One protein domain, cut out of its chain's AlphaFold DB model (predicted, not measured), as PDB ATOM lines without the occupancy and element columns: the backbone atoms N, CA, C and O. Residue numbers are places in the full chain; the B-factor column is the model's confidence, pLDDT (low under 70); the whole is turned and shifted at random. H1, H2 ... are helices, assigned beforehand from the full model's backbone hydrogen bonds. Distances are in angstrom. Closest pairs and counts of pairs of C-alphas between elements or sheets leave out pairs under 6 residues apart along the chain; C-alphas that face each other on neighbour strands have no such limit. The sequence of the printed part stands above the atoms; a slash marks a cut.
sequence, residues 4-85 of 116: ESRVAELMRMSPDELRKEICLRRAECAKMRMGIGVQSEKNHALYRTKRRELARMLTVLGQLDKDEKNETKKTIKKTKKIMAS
ATOM      1  N   GLU A   4       1.612   2.714  82.923       61.00
ATOM      2  CA  GLU A   4       0.553   3.514  83.542       61.00
ATOM      3  C   GLU A   4       0.283   3.070  84.984       61.00
ATOM      4  O   GLU A   4       0.222   3.917  85.876       61.00
ATOM      5  N   SER A   5       0.275   1.753  85.243       60.16
ATOM      6  CA  SER A   5       0.157   1.184  86.600       60.16
ATOM      7  C   SER A   5       1.229   1.741  87.535       60.16
ATOM      8  O   SER A   5       0.954   2.123  88.669       60.16
ATOM      9  N   ARG A   6       2.458   1.884  87.023       77.50
ATOM     10  CA  ARG A   6       3.601   2.329  87.820       77.50
ATOM     11  C   ARG A   6       3.505   3.794  88.240       77.50
ATOM     12  O   ARG A   6       3.969   4.145  89.315       77.50
ATOM     13  N   VAL A   7       2.929   4.664  87.408       82.00
ATOM     14  CA  VAL A   7       2.767   6.085  87.764       82.00
ATOM     15  C   VAL A   7       1.660   6.249  88.802       82.00
ATOM     16  O   VAL A   7       1.845   6.987  89.766       82.00
ATOM     17  N   ALA A   8       0.557   5.512  88.652       83.12
ATOM     18  CA  ALA A   8      -0.517   5.499  89.641       83.12
ATOM     19  C   ALA A   8      -0.031   5.004  91.016       83.12
ATOM     20  O   ALA A   8      -0.413   5.565  92.038       83.12
ATOM     21  N   GLU A   9       0.851   4.000  91.049       85.19
ATOM     22  CA  GLU A   9       1.519   3.552  92.279       85.19
ATOM     23  C   GLU A   9       2.357   4.668  92.921       85.19
ATOM     24  O   GLU A   9       2.237   4.905  94.120       85.19
ATOM     25  N   LEU A  10       3.155   5.401  92.132       86.69
ATOM     26  CA  LEU A  10       3.984   6.502  92.639       86.69
ATOM     27  C   LEU A  10       3.154   7.645  93.235       86.69
ATOM     28  O   LEU A  10       3.579   8.251  94.213       86.69
ATOM     29  N   MET A  11       1.977   7.936  92.673       85.44
ATOM     30  CA  MET A  11       1.078   8.975  93.195       85.44
ATOM     31  C   MET A  11       0.418   8.602  94.528       85.44
ATOM     32  O   MET A  11      -0.084   9.482  95.218       85.44
ATOM     33  N   ARG A  12       0.390   7.312  94.882       88.31
ATOM     34  CA  ARG A  12      -0.150   6.836  96.165       88.31
ATOM     35  C   ARG A  12       0.890   6.844  97.286       88.31
ATOM     36  O   ARG A  12       0.512   6.673  98.440       88.31
ATOM     37  N   MET A  13       2.173   7.007  96.963       87.19
ATOM     38  CA  MET A  13       3.235   7.114  97.964       87.19
ATOM     39  C   MET A  13       3.179   8.467  98.668       87.19
ATOM     40  O   MET A  13       2.836   9.482  98.059       87.19
ATOM     41  N   SER A  14       3.587   8.498  99.937       90.38
ATOM     42  CA  SER A  14       3.803   9.776 100.615       90.38
ATOM     43  C   SER A  14       4.974  10.540  99.967       90.38
ATOM     44  O   SER A  14       5.922   9.921  99.462       90.38
ATOM     45  N   PRO A  15       4.957  11.887  99.973       91.06
ATOM     46  CA  PRO A  15       6.036  12.683  99.389       91.06
ATOM     47  C   PRO A  15       7.398  12.397 100.043       91.06
ATOM     48  O   PRO A  15       8.424  12.414  99.359       91.06
ATOM     49  N   ASP A  16       7.425  12.065 101.336       91.56
ATOM     50  CA  ASP A  16       8.652  11.721 102.061       91.56
ATOM     51  C   ASP A  16       9.228  10.364 101.647       91.56
ATOM     52  O   ASP A  16      10.435  10.236 101.419       91.56
ATOM     53  N   GLU A  17       8.384   9.343 101.504       90.50
ATOM     54  CA  GLU A  17       8.810   8.042 100.982       90.50
ATOM     55  C   GLU A  17       9.297   8.162  99.540       90.50
ATOM     56  O   GLU A  17      10.333   7.594  99.187       90.50
ATOM     57  N   LEU A  18       8.610   8.961  98.720       93.44
ATOM     58  CA  LEU A  18       9.008   9.209  97.339       93.44
ATOM     59  C   LEU A  18      10.393   9.874  97.267       93.44
ATOM     60  O   LEU A  18      11.219   9.494  96.436       93.44
ATOM     61  N   ARG A  19      10.698  10.819  98.169       94.50
ATOM     62  CA  ARG A  19      12.031  11.442  98.284       94.50
ATOM     63  C   ARG A  19      13.114  10.427  98.660       94.50
ATOM     64  O   ARG A  19      14.200  10.465  98.072       94.50
ATOM     65  N   LYS A  20      12.829   9.510  99.592       95.56
ATOM     66  CA  LYS A  20      13.754   8.426  99.973       95.56
ATOM     67  C   LYS A  20      14.035   7.498  98.790       95.56
ATOM     68  O   LYS A  20      15.199   7.261  98.469       95.56
ATOM     69  N   GLU A  21      12.996   7.057  98.086       93.69
ATOM     70  CA  GLU A  21      13.133   6.190  96.908       93.69
ATOM     71  C   GLU A  21      13.914   6.885  95.779       93.69
ATOM     72  O   GLU A  21      14.807   6.290  95.172       93.69
ATOM     73  N   ILE A  22      13.668   8.178  95.535       95.75
ATOM     74  CA  ILE A  22      14.447   8.982  94.579       95.75
ATOM     75  C   ILE A  22      15.937   8.977  94.940       95.75
ATOM     76  O   ILE A  22      16.781   8.864  94.046       95.75
ATOM     77  N   CYS A  23      16.281   9.098  96.223       97.06
ATOM     78  CA  CYS A  23      17.670   9.074  96.676       97.06
ATOM     79  C   CYS A  23      18.343   7.728  96.368       97.06
ATOM     80  O   CYS A  23      19.436   7.701  95.796       97.06
ATOM     81  N   LEU A  24      17.661   6.617  96.657       95.31
ATOM     82  CA  LEU A  24      18.149   5.269  96.348       95.31
ATOM     83  C   LEU A  24      18.355   5.083  94.840       95.31
ATOM     84  O   LEU A  24      19.422   4.672  94.384       95.31
ATOM     85  N   ARG A  25      17.370   5.488  94.036       94.31
ATOM     86  CA  ARG A  25      17.404   5.360  92.571       94.31
ATOM     87  C   ARG A  25      18.477   6.228  91.926       94.31
ATOM     88  O   ARG A  25      19.051   5.838  90.908       94.31
ATOM     89  N   ARG A  26      18.785   7.390  92.513       97.12
ATOM     90  CA  ARG A  26      19.931   8.220  92.113       97.12
ATOM     91  C   ARG A  26      21.249   7.492  92.349       97.12
ATOM     92  O   ARG A  26      22.072   7.471  91.436       97.12
ATOM     93  N   ALA A  27      21.426   6.879  93.518       97.31
ATOM     94  CA  ALA A  27      22.625   6.107  93.833       97.31
ATOM     95  C   ALA A  27      22.787   4.904  92.886       97.31
ATOM     96  O   ALA A  27      23.862   4.712  92.319       97.31
ATOM     97  N   GLU A  28      21.707   4.162  92.617       95.06
ATOM     98  CA  GLU A  28      21.705   3.070  91.631       95.06
ATOM     99  C   GLU A  28      22.119   3.563  90.236       95.06
ATOM    100  O   GLU A  28      22.998   2.984  89.596       95.06
ATOM    101  N   CYS A  29      21.521   4.660  89.760       96.00
ATOM    102  CA  CYS A  29      21.857   5.237  88.458       96.00
ATOM    103  C   CYS A  29      23.307   5.726  88.392       96.00
ATOM    104  O   CYS A  29      23.942   5.587  87.347       96.00
ATOM    105  N   ALA A  30      23.833   6.296  89.477       96.62
ATOM    106  CA  ALA A  30      25.224   6.725  89.555       96.62
ATOM    107  C   ALA A  30      26.177   5.526  89.481       96.62
ATOM    108  O   ALA A  30      27.097   5.544  88.663       96.62
ATOM    109  N   LYS A  31      25.899   4.460  90.243       95.62
ATOM    110  CA  LYS A  31      26.662   3.206  90.207       95.62
ATOM    111  C   LYS A  31      26.696   2.615  88.798       95.62
ATOM    112  O   LYS A  31      27.779   2.359  88.282       95.62
ATOM    113  N   MET A  32      25.537   2.492  88.145       95.06
ATOM    114  CA  MET A  32      25.467   1.980  86.771       95.06
ATOM    115  C   MET A  32      26.200   2.884  85.776       95.06
ATOM    116  O   MET A  32      26.881   2.405  84.875       95.06
ATOM    117  N   ARG A  33      26.106   4.213  85.933       95.50
ATOM    118  CA  ARG A  33      26.832   5.155  85.066       95.50
ATOM    119  C   ARG A  33      28.343   4.967  85.186       95.50
ATOM    120  O   ARG A  33      29.029   5.005  84.169       95.50
ATOM    121  N   MET A  34      28.845   4.777  86.405       96.38
ATOM    122  CA  MET A  34      30.260   4.495  86.640       96.38
ATOM    123  C   MET A  34      30.660   3.150  86.037       96.38
ATOM    124  O   MET A  34      31.630   3.111  85.288       96.38
ATOM    125  N   GLY A  35      29.880   2.090  86.280       95.19
ATOM    126  CA  GLY A  35      30.129   0.754  85.732       95.19
ATOM    127  C   GLY A  35      30.165   0.727  84.203       95.19
ATOM    128  O   GLY A  35      31.043   0.113  83.603       95.19
ATOM    129  N   ILE A  36      29.263   1.465  83.556       95.12
ATOM    130  CA  ILE A  36      29.274   1.664  82.104       95.12
ATOM    131  C   ILE A  36      30.531   2.425  81.657       95.12
ATOM    132  O   ILE A  36      31.160   2.048  80.672       95.12
ATOM    133  N   GLY A  37      30.901   3.494  82.370       93.75
ATOM    134  CA  GLY A  37      32.063   4.321  82.035       93.75
ATOM    135  C   GLY A  37      33.387   3.557  82.085       93.75
ATOM    136  O   GLY A  37      34.243   3.771  81.233       93.75
ATOM    137  N   VAL A  38      33.526   2.625  83.033       96.19
ATOM    138  CA  VAL A  38      34.697   1.735  83.149       96.19
ATOM    139  C   VAL A  38      34.532   0.415  82.382       96.19
ATOM    140  O   VAL A  38      35.342  -0.490  82.540       96.19
ATOM    141  N   GLN A  39      33.480   0.291  81.563       92.06
ATOM    142  CA  GLN A  39      33.144  -0.897  80.765       92.06
ATOM    143  C   GLN A  39      32.933  -2.198  81.571       92.06
ATOM    144  O   GLN A  39      32.915  -3.288  80.996       92.06
ATOM    145  N   SER A  40      32.711  -2.106  82.887       91.62
ATOM    146  CA  SER A  40      32.394  -3.258  83.740       91.62
ATOM    147  C   SER A  40      30.933  -3.701  83.609       91.62
ATOM    148  O   SER A  40      30.618  -4.868  83.826       91.62
ATOM    149  N   GLU A  41      30.028  -2.790  83.239       86.50
ATOM    150  CA  GLU A  41      28.618  -3.083  82.962       86.50
ATOM    151  C   GLU A  41      28.265  -2.776  81.504       86.50
ATOM    152  O   GLU A  41      28.439  -1.658  81.026       86.50
ATOM    153  N   LYS A  42      27.690  -3.762  80.803       90.62
ATOM    154  CA  LYS A  42      27.289  -3.639  79.386       90.62
ATOM    155  C   LYS A  42      25.799  -3.346  79.194       90.62
ATOM    156  O   LYS A  42      25.336  -3.138  78.074       90.62
ATOM    157  N   ASN A  43      25.010  -3.332  80.272       92.25
ATOM    158  CA  ASN A  43      23.557  -3.219  80.174       92.25
ATOM    159  C   ASN A  43      23.079  -1.756  80.140       92.25
ATOM    160  O   ASN A  43      22.419  -1.251  81.051       92.25
ATOM    161  N   HIS A  44      23.382  -1.068  79.039       94.00
ATOM    162  CA  HIS A  44      22.951   0.316  78.812       94.00
ATOM    163  C   HIS A  44      21.423   0.470  78.777       94.00
ATOM    164  O   HIS A  44      20.893   1.523  79.143       94.00
ATOM    165  N   ALA A  45      20.701  -0.562  78.328       94.25
ATOM    166  CA  ALA A  45      19.244  -0.546  78.254       94.25
ATOM    167  C   ALA A  45      18.619  -0.455  79.652       94.25
ATOM    168  O   ALA A  45      17.724   0.365  79.877       94.25
ATOM    169  N   LEU A  46      19.143  -1.230  80.606       92.75
ATOM    170  CA  LEU A  46      18.705  -1.182  81.998       92.75
ATOM    171  C   LEU A  46      18.951   0.200  82.613       92.75
ATOM    172  O   LEU A  46      18.026   0.782  83.184       92.75
ATOM    173  N   TYR A  47      20.140   0.776  82.406       95.31
ATOM    174  CA  TYR A  47      20.455   2.135  82.858       95.31
ATOM    175  C   TYR A  47      19.460   3.175  82.318       95.31
ATOM    176  O   TYR A  47      18.933   3.997  83.072       95.31
ATOM    177  N   ARG A  48      19.138   3.126  81.016       95.19
ATOM    178  CA  ARG A  48      18.156   4.041  80.401       95.19
ATOM    179  C   ARG A  48      16.758   3.868  80.992       95.19
ATOM    180  O   ARG A  48      16.050   4.855  81.183       95.19
ATOM    181  N   THR A  49      16.343   2.638  81.278       93.31
ATOM    182  CA  THR A  49      15.045   2.360  81.909       93.31
ATOM    183  C   THR A  49      14.993   2.909  83.329       93.31
ATOM    184  O   THR A  49      14.088   3.679  83.639       93.31
ATOM    185  N   LYS A  50      16.020   2.651  84.141       93.06
ATOM    186  CA  LYS A  50      16.129   3.172  85.510       93.06
ATOM    187  C   LYS A  50      16.177   4.699  85.560       93.06
ATOM    188  O   LYS A  50      15.502   5.319  86.378       93.06
ATOM    189  N   ARG A  51      16.872   5.333  84.612       95.44
ATOM    190  CA  ARG A  51      16.877   6.796  84.475       95.44
ATOM    191  C   ARG A  51      15.494   7.356  84.110       95.44
ATOM    192  O   ARG A  51      15.118   8.410  84.618       95.44
ATOM    193  N   ARG A  52      14.729   6.670  83.252       94.50
ATOM    194  CA  ARG A  52      13.344   7.059  82.924       94.50
ATOM    195  C   ARG A  52      12.411   6.898  84.122       94.50
ATOM    196  O   ARG A  52      11.574   7.768  84.337       94.50
ATOM    197  N   GLU A  53      12.561   5.832  84.905       92.25
ATOM    198  CA  GLU A  53      11.830   5.660  86.168       92.25
ATOM    199  C   GLU A  53      12.121   6.820  87.126       92.25
ATOM    200  O   GLU A  53      11.190   7.451  87.623       92.25
ATOM    201  N   LEU A  54      13.399   7.172  87.312       94.88
ATOM    202  CA  LEU A  54      13.808   8.307  88.143       94.88
ATOM    203  C   LEU A  54      13.184   9.629  87.678       94.88
ATOM    204  O   LEU A  54      12.706  10.405  88.501       94.88
ATOM    205  N   ALA A  55      13.150   9.878  86.366       94.69
ATOM    206  CA  ALA A  55      12.506  11.067  85.814       94.69
ATOM    207  C   ALA A  55      11.005  11.108  86.141       94.69
ATOM    208  O   ALA A  55      10.505  12.149  86.555       94.69
ATOM    209  N   ARG A  56      10.295   9.975  86.029       93.31
ATOM    210  CA  ARG A  56       8.870   9.889  86.393       93.31
ATOM    211  C   ARG A  56       8.642  10.189  87.874       93.31
ATOM    212  O   ARG A  56       7.740  10.956  88.189       93.31
ATOM    213  N   MET A  57       9.472   9.640  88.764       93.25
ATOM    214  CA  MET A  57       9.389   9.920  90.205       93.25
ATOM    215  C   MET A  57       9.567  11.411  90.513       93.25
ATOM    216  O   MET A  57       8.805  11.970  91.295       93.25
ATOM    217  N   LEU A  58      10.524  12.074  89.856       94.81
ATOM    218  CA  LEU A  58      10.736  13.517  90.008       94.81
ATOM    219  C   LEU A  58       9.548  14.337  89.492       94.81
ATOM    220  O   LEU A  58       9.174  15.323  90.124       94.81
ATOM    221  N   THR A  59       8.937  13.926  88.378       94.81
ATOM    222  CA  THR A  59       7.723  14.570  87.858       94.81
ATOM    223  C   THR A  59       6.565  14.453  88.844       94.81
ATOM    224  O   THR A  59       5.922  15.459  89.128       94.81
ATOM    225  N   VAL A  60       6.326  13.257  89.397       93.06
ATOM    226  CA  VAL A  60       5.259  13.029  90.386       93.06
ATOM    227  C   VAL A  60       5.498  13.861  91.643       93.06
ATOM    228  O   VAL A  60       4.587  14.553  92.079       93.06
ATOM    229  N   LEU A  61       6.725  13.885  92.171       93.69
ATOM    230  CA  LEU A  61       7.061  14.718  93.329       93.69
ATOM    231  C   LEU A  61       6.782  16.203  93.055       93.69
ATOM    232  O   LEU A  61       6.154  16.880  93.861       93.69
ATOM    233  N   GLY A  62       7.187  16.696  91.883       93.12
ATOM    234  CA  GLY A  62       6.916  18.073  91.477       93.12
ATOM    235  C   GLY A  62       5.430  18.379  91.267       93.12
ATOM    236  O   GLY A  62       5.047  19.547  91.311       93.12
ATOM    237  N   GLN A  63       4.595  17.367  91.020       91.19
ATOM    238  CA  GLN A  63       3.144  17.508  90.932       91.19
ATOM    239  C   GLN A  63       2.513  17.566  92.328       91.19
ATOM    240  O   GLN A  63       1.793  18.519  92.614       91.19
ATOM    241  N   LEU A  64       2.895  16.646  93.219       88.56
ATOM    242  CA  LEU A  64       2.466  16.636  94.621       88.56
ATOM    243  C   LEU A  64       2.803  17.963  95.323       88.56
ATOM    244  O   LEU A  64       1.926  18.598  95.906       88.56
ATOM    245  N   ASP A  65       4.032  18.466  95.153       87.88
ATOM    246  CA  ASP A  65       4.467  19.752  95.719       87.88
ATOM    247  C   ASP A  65       3.657  20.954  95.172       87.88
ATOM    248  O   ASP A  65       3.547  22.000  95.822       87.88
ATOM    249  N   LYS A  66       3.128  20.869  93.941       87.69
ATOM    250  CA  LYS A  66       2.272  21.919  93.353       87.69
ATOM    251  C   LYS A  66       0.853  21.842  93.895       87.69
ATOM    252  O   LYS A  66       0.257  22.892  94.141       87.69
ATOM    253  N   ASP A  67       0.328  20.637  94.074       83.50
ATOM    254  CA  ASP A  67      -1.026  20.415  94.569       83.50
ATOM    255  C   ASP A  67      -1.166  20.909  96.017       83.50
ATOM    256  O   ASP A  67      -2.084  21.679  96.309       83.50
ATOM    257  N   GLU A  68      -0.177  20.652  96.881       78.62
ATOM    258  CA  GLU A  68      -0.123  21.219  98.244       78.62
ATOM    259  C   GLU A  68      -0.137  22.762  98.250       78.62
ATOM    260  O   GLU A  68      -0.847  23.420  99.024       78.62
ATOM    261  N   LYS A  69       0.610  23.383  97.329       75.25
ATOM    262  CA  LYS A  69       0.655  24.849  97.178       75.25
ATOM    263  C   LYS A  69      -0.635  25.433  96.604       75.25
ATOM    264  O   LYS A  69      -0.899  26.623  96.783       75.25
ATOM    265  N   ASN A  70      -1.418  24.650  95.870       69.12
ATOM    266  CA  ASN A  70      -2.683  25.101  95.300       69.12
ATOM    267  C   ASN A  70      -3.827  25.008  96.317       69.12
ATOM    268  O   ASN A  70      -4.649  25.924  96.371       69.12
ATOM    269  N   GLU A  71      -3.849  23.979  97.165       62.56
ATOM    270  CA  GLU A  71      -4.832  23.858  98.250       62.56
ATOM    271  C   GLU A  71      -4.708  25.001  99.270       62.56
ATOM    272  O   GLU A  71      -5.695  25.662  99.608       62.56
ATOM    273  N   THR A  72      -3.481  25.361  99.651       62.03
ATOM    274  CA  THR A  72      -3.219  26.511 100.537       62.03
ATOM    275  C   THR A  72      -3.650  27.855  99.933       62.03
ATOM    276  O   THR A  72      -4.102  28.750 100.645       62.03
ATOM    277  N   LYS A  73      -3.595  28.021  98.605       60.41
ATOM    278  CA  LYS A  73      -4.061  29.250  97.933       60.41
ATOM    279  C   LYS A  73      -5.587  29.358  97.855       60.41
ATOM    280  O   LYS A  73      -6.109  30.477  97.830       60.41
ATOM    281  N   LYS A  74      -6.318  28.239  97.793       61.16
ATOM    282  CA  LYS A  74      -7.792  28.236  97.728       61.16
ATOM    283  C   LYS A  74      -8.420  28.668  99.053       61.16
ATOM    284  O   LYS A  74      -9.361  29.463  99.048       61.16
ATOM    285  N   THR A  75      -7.878  28.212 100.180       60.09
ATOM    286  CA  THR A  75      -8.391  28.561 101.515       60.09
ATOM    287  C   THR A  75      -8.219  30.052 101.821       60.09
ATOM    288  O   THR A  75      -9.174  30.695 102.255       60.09
ATOM    289  N   ILE A  76      -7.073  30.647 101.472       59.88
ATOM    290  CA  ILE A  76      -6.796  32.083 101.679       59.88
ATOM    291  C   ILE A  76      -7.726  32.984 100.843       59.88
ATOM    292  O   ILE A  76      -8.138  34.056 101.288       59.88
ATOM    293  N   LYS A  77      -8.094  32.578  99.620       60.16
ATOM    294  CA  LYS A  77      -9.051  33.347  98.800       60.16
ATOM    295  C   LYS A  77     -10.465  33.306  99.383       60.16
ATOM    296  O   LYS A  77     -11.173  34.311  99.338       60.16
ATOM    297  N   LYS A  78     -10.868  32.162  99.946       59.16
ATOM    298  CA  LYS A  78     -12.183  32.000 100.576       59.16
ATOM    299  C   LYS A  78     -12.309  32.859 101.838       59.16
ATOM    300  O   LYS A  78     -13.326  33.525 101.997       59.16
ATOM    301  N   THR A  79     -11.274  32.925 102.678       59.88
ATOM    302  CA  THR A  79     -11.294  33.763 103.891       59.88
ATOM    303  C   THR A  79     -11.319  35.259 103.569       59.88
ATOM    304  O   THR A  79     -12.115  35.989 104.155       59.88
ATOM    305  N   LYS A  80     -10.558  35.723 102.565       63.59
ATOM    306  CA  LYS A  80     -10.599  37.132 102.122       63.59
ATOM    307  C   LYS A  80     -11.964  37.560 101.573       63.59
ATOM    308  O   LYS A  80     -12.396  38.678 101.837       63.59
ATOM    309  N   LYS A  81     -12.663  36.677 100.848       59.56
ATOM    310  CA  LYS A  81     -14.019  36.960 100.343       59.56
ATOM    311  C   LYS A  81     -15.036  37.112 101.481       59.56
ATOM    312  O   LYS A  81     -15.877  37.996 101.404       59.56
ATOM    313  N   ILE A  82     -14.924  36.299 102.534       60.31
ATOM    314  CA  ILE A  82     -15.811  36.361 103.709       60.31
ATOM    315  C   ILE A  82     -15.569  37.647 104.519       60.31
ATOM    316  O   ILE A  82     -16.524  38.295 104.941       60.31
ATOM    317  N   MET A  83     -14.310  38.069 104.683       58.06
ATOM    318  CA  MET A  83     -13.989  39.314 105.398       58.06
ATOM    319  C   MET A  83     -14.419  40.573 104.631       58.06
ATOM    320  O   MET A  83     -14.875  41.533 105.246       58.06
ATOM    321  N   ALA A  84     -14.342  40.568 103.296       55.84
ATOM    322  CA  ALA A  84     -14.821  41.684 102.479       55.84
ATOM    323  C   ALA A  84     -16.347  41.873 102.575       55.84
ATOM    324  O   ALA A  84     -16.813  43.007 102.628       55.84
ATOM    325  N   SER A  85     -17.121  40.783 102.663       53.59
ATOM    326  CA  SER A  85     -18.576  40.859 102.869       53.59
ATOM    327  C   SER A  85     -18.985  41.317 104.274       53.59
ATOM    328  O   SER A  85     -20.051  41.891 104.428       53.59
TER     329      SER A  85
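AT A GLANCE: This is residues 4 to 85 of the 116 residues of the protein "50S ribosomal protein L29" of Candidatus Peribacteria bacterium RIFCSPHIGHO2_02_FULL_51_15 (UniProt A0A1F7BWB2). A long helical hairpin of H2 and H3, whose residues 66 to 85 stick out as a free arm, has the short H1 packed on H3 near the hairpin's open end. The printed part has 82 residues, with three named helices in the order H1, H2, H3 and no named strand: all helix. It is extended, with a radius of gyration of the C-alphas of 19.3 A, a rod spanning 70 by 24 by 16 A.

IN THESE COORDINATES: H1 is residues 4 to 12, from C-alpha 4 at (0.553, 3.514, 83.542). H2, residues 15 to 37, is 32.4 A long. H3, residues 44 to 85, is 62.8 A long and ends at (-18.576, 40.859, 102.869).

HOW THE PARTS SIT: H2 and H3 form a hairpin and touch, through residues 44 to 64 of H3 alone, at a shallow tilt of 27 degrees, opposite ways; the closest C-alphas, of Met 32 and Tyr 47, are 6.4 A apart. H1 touches H3, at its residues 56 to 64 alone; the closest C-alphas, of Met 11 and Val 60, are 6.5 A apart. Every O i to N i+4 pair is within hydrogen-bond range in H1 and H2, and 34 of 38 in H3.

THE WHOLE: The printed part has no cut and no long link. Residues 4 to 5 and 70 to 85 have pLDDT under 70.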